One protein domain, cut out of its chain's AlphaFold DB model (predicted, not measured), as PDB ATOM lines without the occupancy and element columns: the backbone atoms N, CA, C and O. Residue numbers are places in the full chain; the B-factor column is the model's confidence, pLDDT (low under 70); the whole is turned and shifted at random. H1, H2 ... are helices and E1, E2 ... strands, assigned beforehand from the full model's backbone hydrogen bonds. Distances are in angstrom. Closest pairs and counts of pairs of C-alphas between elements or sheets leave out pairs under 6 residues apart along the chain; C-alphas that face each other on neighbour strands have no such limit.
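Overview. This is residues 2 to 139 and 285 to 301 of the 301 residues of the protein "Protein N-terminal glutamine amidohydrolase" of Dunaliella tertiolecta (UniProt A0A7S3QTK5). A strongly twisted sheet of four strands makes the core, with H1 and H4 on one face and H3 and H5 on the other. A small hairpin, E2 and E3, stands at one end of the sheet, and E3 turns from it into E4; the short helix H2 lies far out beyond the other end of E4. The printed part has 155 residues, with five named helices and six named strands in the order H1 E1 E2 E3 E4 H2 E5 H3 E6 H4 H5. The large sheet has the order E5 - E4 - E1 - E6, all antiparallel; the class is mixed, with under half of the residues in named elements. The whole is compact, with a radius of gyration of the C-alphas of 14.9 A and spans of 39 by 38 by 30 A.

Along the chain. After residues 2 to 15, which hold no named element, H1 runs over residues 16 to 29, 19.7 A, from C-alpha 16 at (-9.366, 25.791, 77.280). E1 is residues 39 to 45, 19.7 A; E2 is 51 to 53 and E3 is 66 to 68. E4, residues 70 to 77, measures 22.3 A and ends at (-6.127, 21.314, 96.720). H2 is residues 80 to 83, E5 91 to 94, H3 106 to 112, E6 128 to 133, 16.6 A, and H4 134 to 139. H5, residues 289 to 296, ends at (-13.770, 20.434, 95.505).

Arrangement. In the sheet, N 42 and O 73 of E1 and E4 are 2.8 A apart, N 43 and O 130 of E1 and E6 3.0 A, and N 92 and O 76 of E5 and E4 2.8 A, each within hydrogen-bond range. The helices and sheet make three layers, helices on both faces: H1 and H4 on one, H3 and H5 on the other. H1 lies over E4 at a height over the sheet of 9.3 A and runs along the strands; the closest C-alphas are those of Cys 16 and Val 72, 5.4 A. With residues 21 to 25 alone, H1 touches H4, about perpendicular at 81 degrees, closest at the C-alphas of Tyr 21 and Leu 138, 6.6 A. H5, at a height of 8.6 A, only just lies over E4 and E1, with 3 C-alphas on each. H3 and H5 only just touch, with 3 pairs of C-alphas within 8 A, the closest Gly 106 and Val 296, 5.5 A. In the hairpin, N 51 of E2 and O 68 of E3 are 2.8 A apart, within hydrogen-bond range; E3 runs on into E4 at 97 degrees. H2 is not on the sheet of four strands and touches no helix. Every O i to N i+4 pair is within hydrogen-bond range in H1, H3, H4 and H5; H2 is too short for one.

Size, cuts and confidence. The C-alphas farthest apart, of Asn 48 and Lys 85, are 43.9 A from each other. Residues 140 to 284 are not printed, and C-alphas 139 and 285 are 18.0 A apart across the cut. The links E2 to E3, E5 to H3 and H3 to E6 are long. Mean pLDDT of the printed part is 88.9; it is under 70 at residue 2, residues 79 to 89, residue 285 and residues 299 to 301.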
ATOM      1  N   ALA A   2       3.792  36.906  94.912       60.97
ATOM      2  CA  ALA A   2       2.469  37.346  94.472       60.97
ATOM      3  C   ALA A   2       1.770  36.212  93.704       60.97
ATOM      4  O   ALA A   2       2.441  35.475  92.984       60.97
ATOM      5  N   THR A   3       0.460  36.054  93.889       76.06
ATOM      6  CA  THR A   3      -0.375  35.099  93.140       76.06
ATOM      7  C   THR A   3      -0.370  35.450  91.646       76.06
ATOM      8  O   THR A   3      -0.298  36.627  91.298       76.06
ATOM      9  N   LEU A   4      -0.400  34.444  90.764       87.44
ATOM     10  CA  LEU A   4      -0.411  34.635  89.309       87.44
ATOM     11  C   LEU A   4      -1.643  35.443  88.869       87.44
ATOM     12  O   LEU A   4      -2.773  35.043  89.136       87.44
ATOM     13  N   ASP A   5      -1.423  36.565  88.178       90.88
ATOM     14  CA  ASP A   5      -2.502  37.363  87.586       90.88
ATOM     15  C   ASP A   5      -3.043  36.667  86.327       90.88
ATOM     16  O   ASP A   5      -2.277  36.273  85.439       90.88
ATOM     17  N   LYS A   6      -4.374  36.569  86.225       93.44
ATOM     18  CA  LYS A   6      -5.103  36.031  85.067       93.44
ATOM     19  C   LYS A   6      -4.641  36.646  83.744       93.44
ATOM     20  O   LYS A   6      -4.524  35.936  82.751       93.44
ATOM     21  N   LYS A   7      -4.325  37.947  83.729       93.00
ATOM     22  CA  LYS A   7      -3.887  38.674  82.520       93.00
ATOM     23  C   LYS A   7      -2.521  38.236  81.993       93.00
ATOM     24  O   LYS A   7      -2.228  38.459  80.824       93.00
ATOM     25  N   ASN A   8      -1.699  37.625  82.843       93.38
ATOM     26  CA  ASN A   8      -0.369  37.144  82.478       93.38
ATOM     27  C   ASN A   8      -0.383  35.674  82.031       93.38
ATOM     28  O   ASN A   8       0.665  35.122  81.703       93.38
ATOM     29  N   CYS A   9      -1.552  35.027  82.024       96.12
ATOM     30  CA  CYS A   9      -1.699  33.660  81.548       96.12
ATOM     31  C   CYS A   9      -1.783  33.629  80.018       96.12
ATOM     32  O   CYS A   9      -2.441  34.467  79.399       96.12
ATOM     33  N   LYS A  10      -1.163  32.619  79.396       97.31
ATOM     34  CA  LYS A  10      -1.411  32.319  77.982       97.31
ATOM     35  C   LYS A  10      -2.880  31.943  77.808       97.31
ATOM     36  O   LYS A  10      -3.389  31.096  78.538       97.31
ATOM     37  N   TYR A  11      -3.538  32.578  76.845       98.00
ATOM     38  CA  TYR A  11      -4.962  32.394  76.620       98.00
ATOM     39  C   TYR A  11      -5.321  32.500  75.136       98.00
ATOM     40  O   TYR A  11      -4.884  33.418  74.441       98.00
ATOM     41  N   ALA A  12      -6.138  31.559  74.674       97.81
ATOM     42  CA  ALA A  12      -6.813  31.566  73.387       97.81
ATOM     43  C   ALA A  12      -8.254  31.065  73.577       97.81
ATOM     44  O   ALA A  12      -8.481  29.999  74.153       97.81
ATOM     45  N   ALA A  13      -9.236  31.840  73.113       96.81
ATOM     46  CA  ALA A  13     -10.648  31.489  73.261       96.81
ATOM     47  C   ALA A  13     -10.970  30.173  72.535       96.81
ATOM     48  O   ALA A  13     -10.532  29.978  71.403       96.81
ATOM     49  N   CYS A  14     -11.761  29.306  73.175       97.00
ATOM     50  CA  CYS A  14     -12.120  27.962  72.691       97.00
ATOM     51  C   CYS A  14     -10.974  26.929  72.672       97.00
ATOM     52  O   CYS A  14     -11.156  25.868  72.087       97.00
ATOM     53  N   TYR A  15      -9.838  27.217  73.317       98.12
ATOM     54  CA  TYR A  15      -8.725  26.271  73.510       98.12
ATOM     55  C   TYR A  15      -8.423  26.093  75.009       98.12
ATOM     56  O   TYR A  15      -7.279  26.220  75.459       98.12
ATOM     57  N   CYS A  16      -9.470  25.887  75.819       98.25
ATOM     58  CA  CYS A  16      -9.366  25.791  77.280       98.25
ATOM     59  C   CYS A  16      -8.413  24.669  77.738       98.25
ATOM     60  O   CYS A  16      -7.696  24.834  78.725       98.25
ATOM     61  N   GLU A  17      -8.312  23.582  76.977       98.06
ATOM     62  CA  GLU A  17      -7.375  22.479  77.168       98.06
ATOM     63  C   GLU A  17      -5.907  22.929  77.082       98.06
ATOM     64  O   GLU A  17      -5.082  22.535  77.913       98.06
ATOM     65  N   GLU A  18      -5.570  23.808  76.135       98.50
ATOM     66  CA  GLU A  18      -4.214  24.349  76.005       98.50
ATOM     67  C   GLU A  18      -3.957  25.478  77.006       98.50
ATOM     68  O   GLU A  18      -2.867  25.572  77.575       98.50
ATOM     69  N   ASN A  19      -4.964  26.314  77.264       98.50
ATOM     70  CA  ASN A  19      -4.881  27.386  78.253       98.50
ATOM     71  C   ASN A  19      -4.553  26.815  79.642       98.50
ATOM     72  O   ASN A  19      -3.638  27.290  80.320       98.50
ATOM     73  N   VAL A  20      -5.244  25.740  80.042       98.25
ATOM     74  CA  VAL A  20      -4.993  25.045  81.312       98.25
ATOM     75  C   VAL A  20      -3.658  24.299  81.304       98.25
ATOM     76  O   VAL A  20      -2.994  24.274  82.338       98.25
ATOM     77  N   TYR A  21      -3.202  23.764  80.164       97.75
ATOM     78  CA  TYR A  21      -1.859  23.177  80.057       97.75
ATOM     79  C   TYR A  21      -0.770  24.199  80.413       97.75
ATOM     80  O   TYR A  21       0.073  23.941  81.275       97.75
ATOM     81  N   HIS A  22      -0.809  25.385  79.799       97.94
ATOM     82  CA  HIS A  22       0.181  26.437  80.059       97.94
ATOM     83  C   HIS A  22       0.056  27.033  81.458       97.94
ATOM     84  O   HIS A  22       1.075  27.319  82.087       97.94
ATOM     85  N   LEU A  23      -1.167  27.196  81.968       97.25
ATOM     86  CA  LEU A  23      -1.396  27.611  83.352       97.25
ATOM     87  C   LEU A  23      -0.776  26.611  84.333       97.25
ATOM     88  O   LEU A  23      -0.041  27.002  85.237       97.25
ATOM     89  N   CYS A  24      -1.032  25.321  84.121       95.06
ATOM     90  CA  CYS A  24      -0.468  24.244  84.917       95.06
ATOM     91  C   CYS A  24       1.065  24.290  84.895       95.06
ATOM     92  O   CYS A  24       1.681  24.332  85.957       95.06
ATOM     93  N   ALA A  25       1.682  24.357  83.711       95.00
ATOM     94  CA  ALA A  25       3.135  24.470  83.577       95.00
ATOM     95  C   ALA A  25       3.682  25.693  84.333       95.00
ATOM     96  O   ALA A  25       4.616  25.567  85.121       95.00
ATOM     97  N   THR A  26       3.029  26.851  84.191       95.50
ATOM     98  CA  THR A  26       3.426  28.104  84.855       95.50
ATOM     99  C   THR A  26       3.392  27.985  86.382       95.50
ATOM    100  O   THR A  26       4.320  28.426  87.062       95.50
ATOM    101  N   LEU A  27       2.344  27.383  86.952       93.12
ATOM    102  CA  LEU A  27       2.229  27.196  88.403       93.12
ATOM    103  C   LEU A  27       3.284  26.225  88.951       93.12
ATOM    104  O   LEU A  27       3.789  26.439  90.056       93.12
ATOM    105  N   VAL A  28       3.626  25.186  88.184       91.44
ATOM    106  CA  VAL A  28       4.684  24.225  88.530       91.44
ATOM    107  C   VAL A  28       6.063  24.884  88.468       91.44
ATOM    108  O   VAL A  28       6.804  24.843  89.447       91.44
ATOM    109  N   GLU A  29       6.395  25.550  87.362       91.44
ATOM    110  CA  GLU A  29       7.703  26.185  87.135       91.44
ATOM    111  C   GLU A  29       7.975  27.347  88.099       91.44
ATOM    112  O   GLU A  29       9.102  27.534  88.556       91.44
ATOM    113  N   SER A  30       6.940  28.114  88.454       89.44
ATOM    114  CA  SER A  30       7.046  29.219  89.416       89.44
ATOM    115  C   SER A  30       7.103  28.768  90.882       89.44
ATOM    116  O   SER A  30       7.331  29.597  91.767       89.44
ATOM    117  N   GLY A  31       6.871  27.482  91.167       85.50
ATOM    118  CA  GLY A  31       6.794  26.940  92.527       85.50
ATOM    119  C   GLY A  31       5.549  27.369  93.317       85.50
ATOM    120  O   GLY A  31       5.496  27.179  94.535       85.50
ATOM    121  N   GLN A  32       4.539  27.952  92.660       83.62
ATOM    122  CA  GLN A  32       3.252  28.279  93.293       83.62
ATOM    123  C   GLN A  32       2.420  27.022  93.580       83.62
ATOM    124  O   GLN A  32       1.716  26.957  94.593       83.62
ATOM    125  N   ALA A  33       2.556  25.991  92.745       83.31
ATOM    126  CA  ALA A  33       2.068  24.649  93.034       83.31
ATOM    127  C   ALA A  33       3.038  23.930  93.989       83.31
ATOM    128  O   ALA A  33       3.881  23.144  93.569       83.31
ATOM    129  N   LYS A  34       2.929  24.222  95.293       76.19
ATOM    130  CA  LYS A  34       3.819  23.655  96.330       76.19
ATOM    131  C   LYS A  34       3.761  22.132  96.431       76.19
ATOM    132  O   LYS A  34       4.742  21.513  96.820       76.19
ATOM    133  N   ASP A  35       2.595  21.563  96.151       84.00
ATOM    134  CA  ASP A  35       2.326  20.136  96.262       84.00
ATOM    135  C   ASP A  35       1.705  19.667  94.944       84.00
ATOM    136  O   ASP A  35       0.539  19.942  94.651       84.00
ATOM    137  N   LEU A  36       2.536  19.053  94.103       84.19
ATOM    138  CA  LEU A  36       2.174  18.681  92.736       84.19
ATOM    139  C   LEU A  36       1.123  17.568  92.708       84.19
ATOM    140  O   LEU A  36       0.288  17.542  91.804       84.19
ATOM    141  N   ASP A  37       1.096  16.724  93.743       84.69
ATOM    142  CA  ASP A  37       0.101  15.663  93.921       84.69
ATOM    143  C   ASP A  37      -1.276  16.222  94.305       84.69
ATOM    144  O   ASP A  37      -2.270  15.499  94.339       84.69
ATOM    145  N   LYS A  38      -1.355  17.528  94.579       88.50
ATOM    146  CA  LYS A  38      -2.590  18.253  94.874       88.50
ATOM    147  C   LYS A  38      -3.069  19.133  93.722       88.50
ATOM    148  O   LYS A  38      -3.981  19.937  93.921       88.50
ATOM    149  N   LEU A  39      -2.485  18.998  92.533       91.75
ATOM    150  CA  LEU A  39      -2.855  19.771  91.353       91.75
ATOM    151  C   LEU A  39      -3.520  18.872  90.303       91.75
ATOM    152  O   LEU A  39      -2.968  17.848  89.900       91.75
ATOM    153  N   PHE A  40      -4.707  19.266  89.842       93.25
ATOM    154  CA  PHE A  40      -5.552  18.446  88.975       93.25
ATOM    155  C   PHE A  40      -6.145  19.251  87.831       93.25
ATOM    156  O   PHE A  40      -6.697  20.325  88.039       93.25
ATOM    157  N   VAL A  41      -6.094  18.697  86.628       94.94
ATOM    158  CA  VAL A  41      -6.802  19.195  85.451       94.94
ATOM    159  C   VAL A  41      -8.145  18.487  85.368       94.94
ATOM    160  O   VAL A  41      -8.215  17.258  85.434       94.94
ATOM    161  N   ILE A  42      -9.214  19.265  85.246       95.44
ATOM    162  CA  ILE A  42     -10.585  18.770  85.231       95.44
ATOM    163  C   ILE A  42     -11.191  19.038  83.864       95.44
ATOM    164  O   ILE A  42     -11.332  20.195  83.474       95.44
ATOM    165  N   PHE A  43     -11.594  17.976  83.174       95.94
ATOM    166  CA  PHE A  43     -12.425  18.080  81.977       95.94
ATOM    167  C   PHE A  43     -13.886  17.914  82.377       95.94
ATOM    168  O   PHE A  43     -14.239  16.939  83.040       95.94
ATOM    169  N   ILE A  44     -14.730  18.852  81.961       96.38
ATOM    170  CA  ILE A  44     -16.173  18.841  82.179       96.38
ATOM    171  C   ILE A  44     -16.835  18.599  80.831       96.38
ATOM    172  O   ILE A  44     -16.665  19.397  79.916       96.38
ATOM    173  N   SER A  45     -17.591  17.516  80.687       95.88
ATOM    174  CA  SER A  45     -18.374  17.248  79.477       95.88
ATOM    175  C   SER A  45     -19.539  16.309  79.796       95.88
ATOM    176  O   SER A  45     -19.776  15.951  80.952       95.88
ATOM    177  N   ASN A  46     -20.308  15.943  78.777       93.50
ATOM    178  CA  ASN A  46     -21.353  14.933  78.853       93.50
ATOM    179  C   ASN A  46     -21.556  14.245  77.491       93.50
ATOM    180  O   ASN A  46     -21.019  14.723  76.488       93.50
ATOM    181  N   PRO A  47     -22.325  13.141  77.407       92.25
ATOM    182  CA  PRO A  47     -22.512  12.423  76.141       92.25
ATOM    183  C   PRO A  47     -23.121  13.298  75.037       92.25
ATOM    184  O   PRO A  47     -22.864  13.081  73.856       92.25
ATOM    185  N   ASN A  48     -23.902  14.308  75.429       94.19
ATOM    186  CA  ASN A  48     -24.575  15.228  74.520       94.19
ATOM    187  C   ASN A  48     -23.726  16.436  74.120       94.19
ATOM    188  O   ASN A  48     -24.190  17.228  73.297       94.19
ATOM    189  N   LYS A  49     -22.525  16.596  74.694       94.88
ATOM    190  CA  LYS A  49     -21.670  17.778  74.527       94.88
ATOM    191  C   LYS A  49     -22.433  19.083  74.795       94.88
ATOM    192  O   LYS A  49     -22.461  19.990  73.965       94.88
ATOM    193  N   LYS A  50     -23.131  19.129  75.931       96.75
ATOM    194  CA  LYS A  50     -23.936  20.273  76.381       96.75
ATOM    195  C   LYS A  50     -23.807  20.444  77.886       96.75
ATOM    196  O   LYS A  50     -24.679  20.005  78.632       96.75
ATOM    197  N   VAL A  51     -22.733  21.077  78.341       96.69
ATOM    198  CA  VAL A  51     -22.498  21.339  79.765       96.69
ATOM    199  C   VAL A  51     -22.643  22.832  80.079       96.69
ATOM    200  O   VAL A  51     -21.839  23.640  79.614       96.69
ATOM    201  N   PRO A  52     -23.680  23.233  80.839       97.50
ATOM    202  CA  PRO A  52     -23.883  24.628  81.201       97.50
ATOM    203  C   PRO A  52     -22.944  25.049  82.338       97.50
ATOM    204  O   PRO A  52     -22.872  24.388  83.384       97.50
ATOM    205  N   LEU A  53     -22.277  26.186  82.145       98.12
ATOM    206  CA  LEU A  53     -21.495  26.896  83.153       98.12
ATOM    207  C   LEU A  53     -21.910  28.368  83.181       98.12
ATOM    208  O   LEU A  53     -22.059  29.002  82.139       98.12
ATOM    209  N   PHE A  54     -22.086  28.909  84.381       98.25
ATOM    210  CA  PHE A  54     -22.387  30.318  84.615       98.25
ATOM    211  C   PHE A  54     -21.112  31.106  84.901       98.25
ATOM    212  O   PHE A  54     -20.039  30.530  85.113       98.25
ATOM    213  N   ARG A  55     -21.234  32.439  84.960       98.19
ATOM    214  CA  ARG A  55     -20.102  33.343  85.206       98.19
ATOM    215  C   ARG A  55     -18.978  33.135  84.192       98.19
ATOM    216  O   ARG A  55     -17.822  33.042  84.587       98.19
ATOM    217  N   GLN A  56     -19.309  33.004  82.912       98.31
ATOM    218  CA  GLN A  56     -18.350  32.789  81.829       98.31
ATOM    219  C   GLN A  56     -18.227  34.047  80.963       98.31
ATOM    220  O   GLN A  56     -19.229  34.633  80.555       98.31
ATOM    221  N   GLN A  57     -16.995  34.448  80.652       96.94
ATOM    222  CA  GLN A  57     -16.684  35.688  79.930       96.94
ATOM    223  C   GLN A  57     -17.157  35.694  78.469       96.94
ATOM    224  O   GLN A  57     -17.298  36.759  77.876       96.94
ATOM    225  N   ALA A  58     -17.406  34.518  77.884       95.50
ATOM    226  CA  ALA A  58     -17.916  34.389  76.520       95.50
ATOM    227  C   ALA A  58     -19.424  34.694  76.397       95.50
ATOM    228  O   ALA A  58     -19.931  34.834  75.285       95.50
ATOM    229  N   SER A  59     -20.151  34.801  77.515       96.38
ATOM    230  CA  SER A  59     -21.581  35.119  77.525       96.38
ATOM    231  C   SER A  59     -21.832  36.622  77.607       96.38
ATOM    232  O   SER A  59     -21.208  37.331  78.392       96.38
ATOM    233  N   THR A  60     -22.840  37.093  76.872       93.69
ATOM    234  CA  THR A  60     -23.388  38.455  76.989       93.69
ATOM    235  C   THR A  60     -24.560  38.555  77.972       93.69
ATOM    236  O   THR A  60     -24.955  39.659  78.339       93.69
ATOM    237  N   ALA A  61     -25.122  37.423  78.409       94.50
ATOM    238  CA  ALA A  61     -26.182  37.382  79.414       94.50
ATOM    239  C   ALA A  61     -25.658  37.768  80.809       94.50
ATOM    240  O   ALA A  61     -24.497  37.511  81.135       94.50
ATOM    241  N   ALA A  62     -26.525  38.342  81.650       93.06
ATOM    242  CA  ALA A  62     -26.157  38.890  82.961       93.06
ATOM    243  C   ALA A  62     -25.604  37.827  83.930       93.06
ATOM    244  O   ALA A  62     -24.695  38.088  84.719       93.06
ATOM    245  N   GLU A  63     -26.137  36.613  83.860       93.31
ATOM    246  CA  GLU A  63     -25.689  35.455  84.631       93.31
ATOM    247  C   GLU A  63     -24.415  34.797  84.072       93.31
ATOM    248  O   GLU A  63     -23.795  33.969  84.746       93.31
ATOM    249  N   GLY A  64     -23.996  35.170  82.860       96.88
ATOM    250  CA  GLY A  64     -22.807  34.625  82.218       96.88
ATOM    251  C   GLY A  64     -22.948  33.155  81.807       96.88
ATOM    252  O   GLY A  64     -21.982  32.413  81.955       96.88
ATOM    253  N   LEU A  65     -24.136  32.706  81.385       97.38
ATOM    254  CA  LEU A  65     -24.384  31.314  80.997       97.38
ATOM    255  C   LEU A  65     -23.770  30.988  79.628       97.38
ATOM    256  O   LEU A  65     -24.124  31.591  78.618       97.38
ATOM    257  N   VAL A  66     -22.930  29.957  79.585       98.31
ATOM    258  CA  VAL A  66     -22.431  29.334  78.353       98.31
ATOM    259  C   VAL A  66     -22.699  27.833  78.411       98.31
ATOM    260  O   VAL A  66     -22.504  27.199  79.447       98.31
ATOM    261  N   VAL A  67     -23.156  27.259  77.296       97.75
ATOM    262  CA  VAL A  67     -23.300  25.806  77.130       97.75
ATOM    263  C   VAL A  67     -22.139  25.313  76.279       97.75
ATOM    264  O   VAL A  67     -22.115  25.546  75.073       97.75
ATOM    265  N   TRP A  68     -21.184  24.649  76.921       97.94
ATOM    266  CA  TRP A  68     -19.983  24.131  76.274       97.94
ATOM    267  C   TRP A  68     -20.193  22.707  75.754       97.94
ATOM    268  O   TRP A  68     -20.994  21.945  76.301       97.94
ATOM    269  N   ASP A  69     -19.440  22.318  74.729       96.25
ATOM    270  CA  ASP A  69     -19.266  20.914  74.360       96.25
ATOM    271  C   ASP A  69     -18.378  20.179  75.372       96.25
ATOM    272  O   ASP A  69     -18.705  19.075  75.820       96.25
ATOM    273  N   TYR A  70     -17.308  20.837  75.799       97.50
ATOM    274  CA  TYR A  70     -16.532  20.518  76.987       97.50
ATOM    275  C   TYR A  70     -15.870  21.792  77.527       97.50
ATOM    276  O   TYR A  70     -15.684  22.760  76.796       97.50
ATOM    277  N   HIS A  71     -15.494  21.791  78.803       98.38
ATOM    278  CA  HIS A  71     -14.682  22.857  79.396       98.38
ATOM    279  C   HIS A  71     -13.553  22.268  80.231       98.38
ATOM    280  O   HIS A  71     -13.702  21.175  80.786       98.38
ATOM    281  N   VAL A  72     -12.437  22.986  80.341       98.38
ATOM    282  CA  VAL A  72     -11.271  22.551  81.114       98.38
ATOM    283  C   VAL A  72     -10.910  23.605  82.147       98.38
ATOM    284  O   VAL A  72     -10.789  24.787  81.834       98.38
ATOM    285  N   LEU A  73     -10.705  23.163  83.385       97.81
ATOM    286  CA  LEU A  73     -10.243  24.000  84.491       97.81
ATOM    287  C   LEU A  73      -9.147  23.293  85.290       97.81
ATOM    288  O   LEU A  73      -8.964  22.079  85.180       97.81
ATOM    289  N   LEU A  74      -8.427  24.042  86.121       97.19
ATOM    290  CA  LEU A  74      -7.445  23.494  87.056       97.19
ATOM    291  C   LEU A  74      -7.983  23.580  88.489       97.19
ATOM    292  O   LEU A  74      -8.538  24.599  88.890       97.19
ATOM    293  N   VAL A  75      -7.787  22.532  89.282       95.19
ATOM    294  CA  VAL A  75      -8.087  22.497  90.716       95.19
ATOM    295  C   VAL A  75      -6.795  22.276  91.483       95.19
ATOM    296  O   VAL A  75      -6.084  21.301  91.253       95.19
ATOM    297  N   GLN A  76      -6.516  23.167  92.426       92.75
ATOM    298  CA  GLN A  76      -5.439  23.027  93.391       92.75
ATOM    299  C   GLN A  76      -6.043  22.770  94.767       92.75
ATOM    300  O   GLN A  76      -6.783  23.595  95.296       92.75
ATOM    301  N   LEU A  77      -5.726  21.626  95.359       89.31
ATOM    302  CA  LEU A  77      -6.127  21.314  96.720       89.31
ATOM    303  C   LEU A  77      -5.104  21.872  97.708       89.31
ATOM    304  O   LEU A  77      -3.898  21.674  97.554       89.31
ATOM    305  N   GLU A  78      -5.562  22.516  98.774       80.06
ATOM    306  CA  GLU A  78      -4.659  22.922  99.842       80.06
ATOM    307  C   GLU A  78      -4.309  21.743 100.768       80.06
ATOM    308  O   GLU A  78      -5.022  20.732 100.878       80.06
ATOM    309  N   SER A  79      -3.145  21.847 101.415       69.69
ATOM    310  CA  SER A  79      -2.660  20.851 102.372       69.69
ATOM    311  C   SER A  79      -3.483  20.855 103.660       69.69
ATOM    312  O   SER A  79      -3.746  21.923 104.209       69.69
ATOM    313  N   ASP A  80      -3.758  19.674 104.221       63.28
ATOM    314  CA  ASP A  80      -4.451  19.528 105.516       63.28
ATOM    315  C   ASP A  80      -3.718  20.228 106.673       63.28
ATOM    316  O   ASP A  80      -4.334  20.684 107.631       63.28
ATOM    317  N   ALA A  81      -2.394  20.385 106.576       55.44
ATOM    318  CA  ALA A  81      -1.604  21.101 107.574       55.44
ATOM    319  C   ALA A  81      -1.978  22.593 107.679       55.44
ATOM    320  O   ALA A  81      -1.872  23.165 108.761       55.44
ATOM    321  N   ALA A  82      -2.465  23.222 106.603       51.94
ATOM    322  CA  ALA A  82      -2.994  24.588 106.662       51.94
ATOM    323  C   ALA A  82      -4.338  24.647 107.417       51.94
ATOM    324  O   ALA A  82      -4.584  25.600 108.157       51.94
ATOM    325  N   ALA A  83      -5.145  23.582 107.333       50.84
ATOM    326  CA  ALA A  83      -6.413  23.443 108.054       50.84
ATOM    327  C   ALA A  83      -6.238  23.260 109.571       50.84
ATOM    328  O   ALA A  83      -7.156  23.517 110.342       50.84
ATOM    329  N   SER A  84      -5.039  22.891 110.037       50.50
ATOM    330  CA  SER A  84      -4.738  22.830 111.476       50.50
ATOM    331  C   SER A  84      -4.645  24.209 112.159       50.50
ATOM    332  O   SER A  84      -4.476  24.277 113.377       50.50
ATOM    333  N   LYS A  85      -4.764  25.315 111.402       51.47
ATOM    334  CA  LYS A  85      -4.684  26.701 111.906       51.47
ATOM    335  C   LYS A  85      -5.860  27.607 111.495       51.47
ATOM    336  O   LYS A  85      -5.794  28.807 111.751       51.47
ATOM    337  N   GLY A  86      -6.922  27.079 110.882       54.16
ATOM    338  CA  GLY A  86      -8.031  27.884 110.344       54.16
ATOM    339  C   GLY A  86      -9.210  27.038 109.841       54.16
ATOM    340  O   GLY A  86      -9.226  25.837 110.101       54.16
ATOM    341  N   PRO A  87     -10.219  27.634 109.168       61.31
ATOM    342  CA  PRO A  87     -11.348  26.873 108.630       61.31
ATOM    343  C   PRO A  87     -10.878  25.810 107.618       61.31
ATOM    344  O   PRO A  87      -9.753  25.867 107.132       61.31
ATOM    345  N   GLN A  88     -11.749  24.823 107.376       59.09
ATOM    346  CA  GLN A  88     -11.537  23.584 106.604       59.09
ATOM    347  C   GLN A  88     -10.608  23.716 105.377       59.09
ATOM    348  O   GLN A  88     -10.616  24.763 104.730       59.09
ATOM    349  N   PRO A  89      -9.863  22.650 105.003       62.25
ATOM    350  CA  PRO A  89      -8.947  22.695 103.866       62.25
ATOM    351  C   PRO A  89      -9.681  23.145 102.600       62.25
ATOM    352  O   PRO A  89     -10.734  22.601 102.265       62.25
ATOM    353  N   GLN A  90      -9.122  24.141 101.912       78.69
ATOM    354  CA  GLN A  90      -9.752  24.775 100.758       78.69
ATOM    355  C   GLN A  90      -9.294  24.128  99.444       78.69
ATOM    356  O   GLN A  90      -8.260  23.455  99.366       78.69
ATOM    357  N   ALA A  91     -10.100  24.303  98.402       90.31
ATOM    358  CA  ALA A  91      -9.714  24.027  97.026       90.31
ATOM    359  C   ALA A  91      -9.782  25.332  96.239       90.31
ATOM    360  O   ALA A  91     -10.752  26.077  96.362       90.31
ATOM    361  N   LEU A  92      -8.777  25.579  95.409       93.44
ATOM    362  CA  LEU A  92      -8.714  26.717  94.505       93.44
ATOM    363  C   LEU A  92      -9.003  26.244  93.083       93.44
ATOM    364  O   LEU A  92      -8.344  25.339  92.571       93.44
ATOM    365  N   VAL A  93      -9.987  26.866  92.446       95.88
ATOM    366  CA  VAL A  93     -10.362  26.637  91.053       95.88
ATOM    367  C   VAL A  93      -9.750  27.733  90.195       95.88
ATOM    368  O   VAL A  93     -10.010  28.920  90.396       95.88
ATOM    369  N   TRP A  94      -8.964  27.335  89.205       97.31
ATOM    370  CA  TRP A  94      -8.398  28.233  88.216       97.31
ATOM    371  C   TRP A  94      -9.088  28.002  86.874       97.31
ATOM    372  O   TRP A  94      -8.830  27.020  86.176       97.31
ATOM    373  N   ASP A  95      -9.979  28.925  86.531       98.38
ATOM    374  CA  ASP A  95     -10.734  28.934  85.283       98.38
ATOM    375  C   ASP A  95     -10.413  30.230  84.517       98.38
ATOM    376  O   ASP A  95     -10.684  31.349  84.970       98.38
ATOM    377  N   LEU A  96      -9.781  30.097  83.351       98.31
ATOM    378  CA  LEU A  96      -9.415  31.249  82.528       98.31
ATOM    379  C   LEU A  96     -10.618  31.861  81.802       98.31
ATOM    380  O   LEU A  96     -10.532  33.012  81.377       98.31
ATOM    381  N   ASP A  97     -11.766  31.189  81.791       98.38
ATOM    382  CA  ASP A  97     -13.003  31.686  81.191       98.38
ATOM    383  C   ASP A  97     -14.008  32.226  82.212       98.38
ATOM    384  O   ASP A  97     -14.959  32.907  81.828       98.38
ATOM    385  N   THR A  98     -13.779  32.036  83.517       98.19
ATOM    386  CA  THR A  98     -14.704  32.573  84.526       98.19
ATOM    387  C   THR A  98     -14.584  34.089  84.735       98.19
ATOM    388  O   THR A  98     -13.497  34.664  84.684       98.19
ATOM    389  N   THR A  99     -15.698  34.745  85.052       97.94
ATOM    390  CA  THR A  99     -15.759  36.127  85.551       97.94
ATOM    391  C   THR A  99     -15.641  36.211  87.079       97.94
ATOM    392  O   THR A  99     -15.683  37.306  87.634       97.94
ATOM    393  N   LEU A 100     -15.555  35.070  87.773       97.69
ATOM    394  CA  LEU A 100     -15.269  34.989  89.209       97.69
ATOM    395  C   LEU A 100     -13.800  35.364  89.514       97.69
ATOM    396  O   LEU A 100     -13.002  35.517  88.582       97.69
ATOM    397  N   PRO A 101     -13.413  35.523  90.800       96.75
ATOM    398  CA  PRO A 101     -12.013  35.726  91.177       96.75
ATOM    399  C   PRO A 101     -11.075  34.654  90.605       96.75
ATOM    400  O   PRO A 101     -11.494  33.531  90.332       96.75
ATOM    401  N   PHE A 102      -9.796  34.994  90.442       95.31
ATOM    402  CA  PHE A 102      -8.786  34.090  89.893       95.31
ATOM    403  C   PHE A 102      -7.538  34.051  90.795       95.31
ATOM    404  O   PHE A 102      -6.847  35.070  90.891       95.31
ATOM    405  N   PRO A 103      -7.234  32.908  91.444       94.88
ATOM    406  CA  PRO A 103      -8.090  31.720  91.551       94.88
ATOM    407  C   PRO A 103      -9.402  31.998  92.307       94.88
ATOM    408  O   PRO A 103      -9.511  32.967  93.057       94.88
ATOM    409  N   CYS A 104     -10.394  31.131  92.109       94.69
ATOM    410  CA  CYS A 104     -11.680  31.163  92.800       94.69
ATOM    411  C   CYS A 104     -11.717  30.106  93.907       94.69
ATOM    412  O   CYS A 104     -11.285  28.975  93.699       94.69
ATOM    413  N   GLU A 105     -12.294  30.434  95.060       93.44
ATOM    414  CA  GLU A 105     -12.596  29.439  96.091       93.44
ATOM    415  C   GLU A 105     -13.558  28.372  95.558       93.44
ATOM    416  O   GLU A 105     -14.599  28.688  94.977       93.44
ATOM    417  N   GLY A 106     -13.264  27.097  95.809       92.56
ATOM    418  CA  GLY A 106     -14.040  25.966  95.303       92.56
ATOM    419  C   GLY A 106     -15.516  26.018  95.701       92.56
ATOM    420  O   GLY A 106     -16.393  25.751  94.878       92.56
ATOM    421  N   THR A 107     -15.807  26.459  96.927       91.94
ATOM    422  CA  THR A 107     -17.179  26.691  97.404       91.94
ATOM    423  C   THR A 107     -17.892  27.778  96.603       91.94
ATOM    424  O   THR A 107     -19.070  27.628  96.269       91.94
ATOM    425  N   GLN A 108     -17.191  28.864  96.271       94.38
ATOM    426  CA  GLN A 108     -17.751  29.943  95.464       94.38
ATOM    427  C   GLN A 108     -17.988  29.476  94.024       94.38
ATOM    428  O   GLN A 108     -19.077  29.680  93.492       94.38
ATOM    429  N   TYR A 109     -17.021  28.782  93.421       96.62
ATOM    430  CA  TYR A 109     -17.150  28.249  92.065       96.62
ATOM    431  C   TYR A 109     -18.317  27.253  91.950       96.62
ATOM    432  O   TYR A 109     -19.155  27.369  91.053       96.62
ATOM    433  N   ALA A 110     -18.442  26.321  92.900       94.94
ATOM    434  CA  ALA A 110     -19.545  25.361  92.942       94.94
ATOM    435  C   ALA A 110     -20.918  26.038  93.075       94.94
ATOM    436  O   ALA A 110     -21.892  25.634  92.435       94.94
ATOM    437  N   LYS A 111     -21.006  27.094  93.887       94.88
ATOM    438  CA  LYS A 111     -22.252  27.833  94.096       94.88
ATOM    439  C   LYS A 111     -22.621  28.718  92.907       94.88
ATOM    440  O   LYS A 111     -23.792  28.789  92.558       94.88
ATOM    441  N   GLU A 112     -21.661  29.423  92.318       96.62
ATOM    442  CA  GLU A 112     -21.951  30.484  91.346       96.62
ATOM    443  C   GLU A 112     -21.762  30.057  89.893       96.62
ATOM    444  O   GLU A 112     -22.613  30.380  89.069       96.62
ATOM    445  N   ALA A 113     -20.680  29.343  89.572       97.31
ATOM    446  CA  ALA A 113     -20.402  28.894  88.206       97.31
ATOM    447  C   ALA A 113     -21.118  27.574  87.896       97.31
ATOM    448  O   ALA A 113     -21.714  27.429  86.828       97.31
ATOM    449  N   LEU A 114     -21.120  26.624  88.842       96.12
ATOM    450  CA  LEU A 114     -21.858  25.367  88.675       96.12
ATOM    451  C   LEU A 114     -23.334  25.486  89.076       96.12
ATOM    452  O   LEU A 114     -24.153  24.717  88.581       96.12
ATOM    453  N   GLN A 115     -23.689  26.426  89.957       94.56
ATOM    454  CA  GLN A 115     -25.037  26.513  90.544       94.56
ATOM    455  C   GLN A 115     -25.519  25.195  91.173       94.56
ATOM    456  O   GLN A 115     -26.714  24.902  91.210       94.56
ATOM    457  N   ALA A 116     -24.582  24.406  91.705       85.19
ATOM    458  CA  ALA A 116     -24.814  23.032  92.143       85.19
ATOM    459  C   ALA A 116     -25.845  22.890  93.277       85.19
ATOM    460  O   ALA A 116     -26.427  21.827  93.471       85.19
ATOM    461  N   THR A 117     -26.080  23.954  94.045       77.56
ATOM    462  CA  THR A 117     -27.047  23.964  95.153       77.56
ATOM    463  C   THR A 117     -28.435  24.462  94.758       77.56
ATOM    464  O   THR A 117     -29.366  24.332  95.545       77.56
ATOM    465  N   THR A 118     -28.580  25.094  93.591       81.19
ATOM    466  CA  THR A 118     -29.801  25.824  93.206       81.19
ATOM    467  C   THR A 118     -30.437  25.312  91.923       81.19
ATOM    468  O   THR A 118     -31.637  25.498  91.739       81.19
ATOM    469  N   LEU A 119     -29.663  24.681  91.040       86.62
ATOM    470  CA  LEU A 119     -30.120  24.266  89.723       86.62
ATOM    471  C   LEU A 119     -30.143  22.742  89.607       86.62
ATOM    472  O   LEU A 119     -29.106  22.088  89.674       86.62
ATOM    473  N   LEU A 120     -31.329  22.181  89.370       89.19
ATOM    474  CA  LEU A 120     -31.467  20.795  88.935       89.19
ATOM    475  C   LEU A 120     -31.401  20.754  87.407       89.19
ATOM    476  O   LEU A 120     -32.320  21.214  86.727       89.19
ATOM    477  N   LEU A 121     -30.307  20.222  86.867       91.44
ATOM    478  CA  LEU A 121     -30.123  20.107  85.424       91.44
ATOM    479  C   LEU A 121     -30.942  18.936  84.857       91.44
ATOM    480  O   LEU A 121     -30.934  17.850  85.443       91.44
ATOM    481  N   PRO A 122     -31.607  19.109  83.697       93.38
ATOM    482  CA  PRO A 122     -32.150  17.977  82.959       93.38
ATOM    483  C   PRO A 122     -31.032  16.980  82.604       93.38
ATOM    484  O   PRO A 122     -29.891  17.410  82.413       93.38
ATOM    485  N   PRO A 123     -31.339  15.677  82.436       92.19
ATOM    486  CA  PRO A 123     -30.333  14.655  82.133       92.19
ATOM    487  C   PRO A 123     -29.433  15.006  80.944       92.19
ATOM    488  O   PRO A 123     -28.233  14.748  80.984       92.19
ATOM    489  N   ASP A 124     -29.986  15.678  79.931       94.88
ATOM    490  CA  ASP A 124     -29.240  16.064  78.735       94.88
ATOM    491  C   ASP A 124     -28.127  17.086  78.983       94.88
ATOM    492  O   ASP A 124     -27.202  17.189  78.175       94.88
ATOM    493  N   PHE A 125     -28.219  17.819  80.094       95.56
ATOM    494  CA  PHE A 125     -27.275  18.847  80.521       95.56
ATOM    495  C   PHE A 125     -26.451  18.428  81.741       95.56
ATOM    496  O   PHE A 125     -25.624  19.211  82.208       95.56
ATOM    497  N   ALA A 126     -26.657  17.214  82.268       94.00
ATOM    498  CA  ALA A 126     -25.911  16.711  83.417       94.00
ATOM    499  C   ALA A 126     -24.404  16.779  83.151       94.00
ATOM    500  O   ALA A 126     -23.953  16.486  82.044       94.00
ATOM    501  N   ARG A 127     -23.628  17.174  84.160       94.88
ATOM    502  CA  ARG A 127     -22.178  17.356  84.044       94.88
ATOM    503  C   ARG A 127     -21.444  16.141  84.580       94.88
ATOM    504  O   ARG A 127     -21.746  15.651  85.668       94.88
ATOM    505  N   PHE A 128     -20.442  15.705  83.830       92.88
ATOM    506  CA  PHE A 128     -19.495  14.688  84.252       92.88
ATOM    507  C   PHE A 128     -18.086  15.258  84.216       92.88
ATOM    508  O   PHE A 128     -17.771  16.115  83.390       92.88
ATOM    509  N   TYR A 129     -17.252  14.769  85.126       92.19
ATOM    510  CA  TYR A 129     -15.950  15.354  85.401       92.19
ATOM    511  C   TYR A 129     -14.882  14.280  85.271       92.19
ATOM    512  O   TYR A 129     -14.929  13.283  85.985       92.19
ATOM    513  N   ARG A 130     -13.898  14.473  84.399       89.62
ATOM    514  CA  ARG A 130     -12.673  13.672  84.425       89.62
ATOM    515  C   ARG A 130     -11.623  14.407  85.234       89.62
ATOM    516  O   ARG A 130     -11.265  15.530  84.892       89.62
ATOM    517  N   VAL A 131     -11.104  13.744  86.264       89.38
ATOM    518  CA  VAL A 131     -10.058  14.284  87.141       89.38
ATOM    519  C   VAL A 131      -8.703  13.706  86.734       89.38
ATOM    520  O   VAL A 131      -8.481  12.499  86.846       89.38
ATOM    521  N   VAL A 132      -7.787  14.554  86.270       87.75
ATOM    522  CA  VAL A 132      -6.457  14.147  85.794       87.75
ATOM    523  C   VAL A 132      -5.373  14.808  86.648       87.75
ATOM    524  O   VAL A 132      -5.359  16.032  86.745       87.75
ATOM    525  N   PRO A 133      -4.433  14.056  87.247       90.06
ATOM    526  CA  PRO A 133      -3.254  14.644  87.880       90.06
ATOM    527  C   PRO A 133      -2.490  15.568  86.923       90.06
ATOM    528  O   PRO A 133      -2.208  15.204  85.781       90.06
ATOM    529  N   ALA A 134      -2.125  16.758  87.391       91.00
ATOM    530  CA  ALA A 134      -1.448  17.778  86.594       91.00
ATOM    531  C   ALA A 134      -0.159  17.275  85.931       91.00
ATOM    532  O   ALA A 134       0.076  17.528  84.752       91.00
ATOM    533  N   LEU A 135       0.654  16.508  86.662       88.31
ATOM    534  CA  LEU A 135       1.896  15.945  86.129       88.31
ATOM    535  C   LEU A 135       1.649  14.975  84.972       88.31
ATOM    536  O   LEU A 135       2.390  14.989  83.992       88.31
ATOM    537  N   LEU A 136       0.578  14.186  85.051       86.00
ATOM    538  CA  LEU A 136       0.163  13.313  83.958       86.00
ATOM    539  C   LEU A 136      -0.312  14.111  82.747       86.00
ATOM    540  O   LEU A 136       0.009  13.770  81.612       86.00
ATOM    541  N   TYR A 137      -1.054  15.188  82.982       90.56
ATOM    542  CA  TYR A 137      -1.480  16.062  81.903       90.56
ATOM    543  C   TYR A 137      -0.279  16.683  81.177       90.56
ATOM    544  O   TYR A 137      -0.178  16.576  79.960       90.56
ATOM    545  N   LEU A 138       0.682  17.241  81.921       91.69
ATOM    546  CA  LEU A 138       1.884  17.859  81.351       91.69
ATOM    547  C   LEU A 138       2.778  16.879  80.580       91.69
ATOM    548  O   LEU A 138       3.453  17.284  79.633       91.69
ATOM    549  N   GLU A 139       2.816  15.615  80.999       87.94
ATOM    550  CA  GLU A 139       3.665  14.590  80.392       87.94
ATOM    551  C   GLU A 139       3.070  14.009  79.100       87.94
ATOM    552  O   GLU A 139       3.803  13.775  78.134       87.94
ATOM    553  N   LEU A 285     -10.672   8.573  86.373       66.38
ATOM    554  CA  LEU A 285     -12.083   8.198  86.361       66.38
ATOM    555  C   LEU A 285     -12.965   9.399  86.022       66.38
ATOM    556  O   LEU A 285     -12.720  10.538  86.430       66.38
ATOM    557  N   VAL A 286     -14.027   9.107  85.284       77.88
ATOM    558  CA  VAL A 286     -15.164  10.006  85.121       77.88
ATOM    559  C   VAL A 286     -15.998   9.923  86.392       77.88
ATOM    560  O   VAL A 286     -16.415   8.834  86.787       77.88
ATOM    561  N   VAL A 287     -16.243  11.059  87.033       85.12
ATOM    562  CA  VAL A 287     -17.023  11.153  88.267       85.12
ATOM    563  C   VAL A 287     -18.296  11.970  88.066       85.12
ATOM    564  O   VAL A 287     -18.387  12.826  87.180       85.12
ATOM    565  N   SER A 288     -19.294  11.676  88.902       88.88
ATOM    566  CA  SER A 288     -20.559  12.408  88.949       88.88
ATOM    567  C   SER A 288     -20.371  13.827  89.495       88.88
ATOM    568  O   SER A 288     -19.374  14.125  90.157       88.88
ATOM    569  N   GLU A 289     -21.364  14.695  89.291       89.06
ATOM    570  CA  GLU A 289     -21.370  16.027  89.899       89.06
ATOM    571  C   GLU A 289     -21.265  15.978  91.430       89.06
ATOM    572  O   GLU A 289     -20.468  16.707  92.012       89.06
ATOM    573  N   LEU A 290     -21.976  15.062  92.092       88.25
ATOM    574  CA  LEU A 290     -21.900  14.917  93.548       88.25
ATOM    575  C   LEU A 290     -20.488  14.536  94.019       88.25
ATOM    576  O   LEU A 290     -19.995  15.063  95.016       88.25
ATOM    577  N   ASP A 291     -19.826  13.630  93.303       87.25
ATOM    578  CA  ASP A 291     -18.459  13.216  93.617       87.25
ATOM    579  C   ASP A 291     -17.438  14.319  93.366       87.25
ATOM    580  O   ASP A 291     -16.499  14.470  94.152       87.25
ATOM    581  N   PHE A 292     -17.635  15.105  92.306       87.69
ATOM    582  CA  PHE A 292     -16.819  16.278  92.027       87.69
ATOM    583  C   PHE A 292     -17.004  17.362  93.096       87.69
ATOM    584  O   PHE A 292     -16.027  17.938  93.571       87.69
ATOM    585  N   LEU A 293     -18.235  17.600  93.550       87.38
ATOM    586  CA  LEU A 293     -18.504  18.539  94.637       87.38
ATOM    587  C   LEU A 293     -17.856  18.084  95.940       87.38
ATOM    588  O   LEU A 293     -17.233  18.896  96.609       87.38
ATOM    589  N   ARG A 294     -17.917  16.795  96.290       86.38
ATOM    590  CA  ARG A 294     -17.184  16.272  97.460       86.38
ATOM    591  C   ARG A 294     -15.679  16.504  97.342       86.38
ATOM    592  O   ARG A 294     -15.042  16.861  98.328       86.38
ATOM    593  N   PHE A 295     -15.134  16.338  96.139       82.94
ATOM    594  CA  PHE A 295     -13.725  16.573  95.846       82.94
ATOM    595  C   PHE A 295     -13.326  18.049  96.028       82.94
ATOM    596  O   PHE A 295     -12.387  18.334  96.770       82.94
ATOM    597  N   VAL A 296     -14.068  18.989  95.432       82.62
ATOM    598  CA  VAL A 296     -13.770  20.434  95.505       82.62
ATOM    599  C   VAL A 296     -14.135  21.041  96.865       82.62
ATOM    600  O   VAL A 296     -13.434  21.919  97.355       82.62
ATOM    601  N   LEU A 297     -15.200  20.570  97.514       83.25
ATOM    602  CA  LEU A 297     -15.638  21.058  98.829       83.25
ATOM    603  C   LEU A 297     -14.936  20.357  99.998       83.25
ATOM    604  O   LEU A 297     -15.208  20.682 101.152       83.25
ATOM    605  N   ARG A 298     -14.064  19.376  99.718       78.31
ATOM    606  CA  ARG A 298     -13.311  18.610 100.727       78.31
ATOM    607  C   ARG A 298     -14.197  17.952 101.796       78.31
ATOM    608  O   ARG A 298     -13.758  17.720 102.923       78.31
ATOM    609  N   LEU A 299     -15.430  17.598 101.433       66.50
ATOM    610  CA  LEU A 299     -16.371  16.919 102.323       66.50
ATOM    611  C   LEU A 299     -15.912  15.466 102.521       66.50
ATOM    612  O   LEU A 299     -15.916  14.685 101.571       66.50
ATOM    613  N   HIS A 300     -15.485  15.123 103.739       56.69
ATOM    614  CA  HIS A 300     -15.150  13.743 104.111       56.69
ATOM    615  C   HIS A 300     -16.451  12.945 104.318       56.69
ATOM    616  O   HIS A 300     -17.429  13.503 104.821       56.69
ATOM    617  N   LEU A 301     -16.465  11.675 103.895       37.22
ATOM    618  CA  LEU A 301     -17.510  10.700 104.241       37.22
ATOM    619  C   LEU A 301     -17.195  10.054 105.591       37.22
ATOM    620  O   LEU A 301     -16.000   9.762 105.817       37.22
TER     621      LEU A 301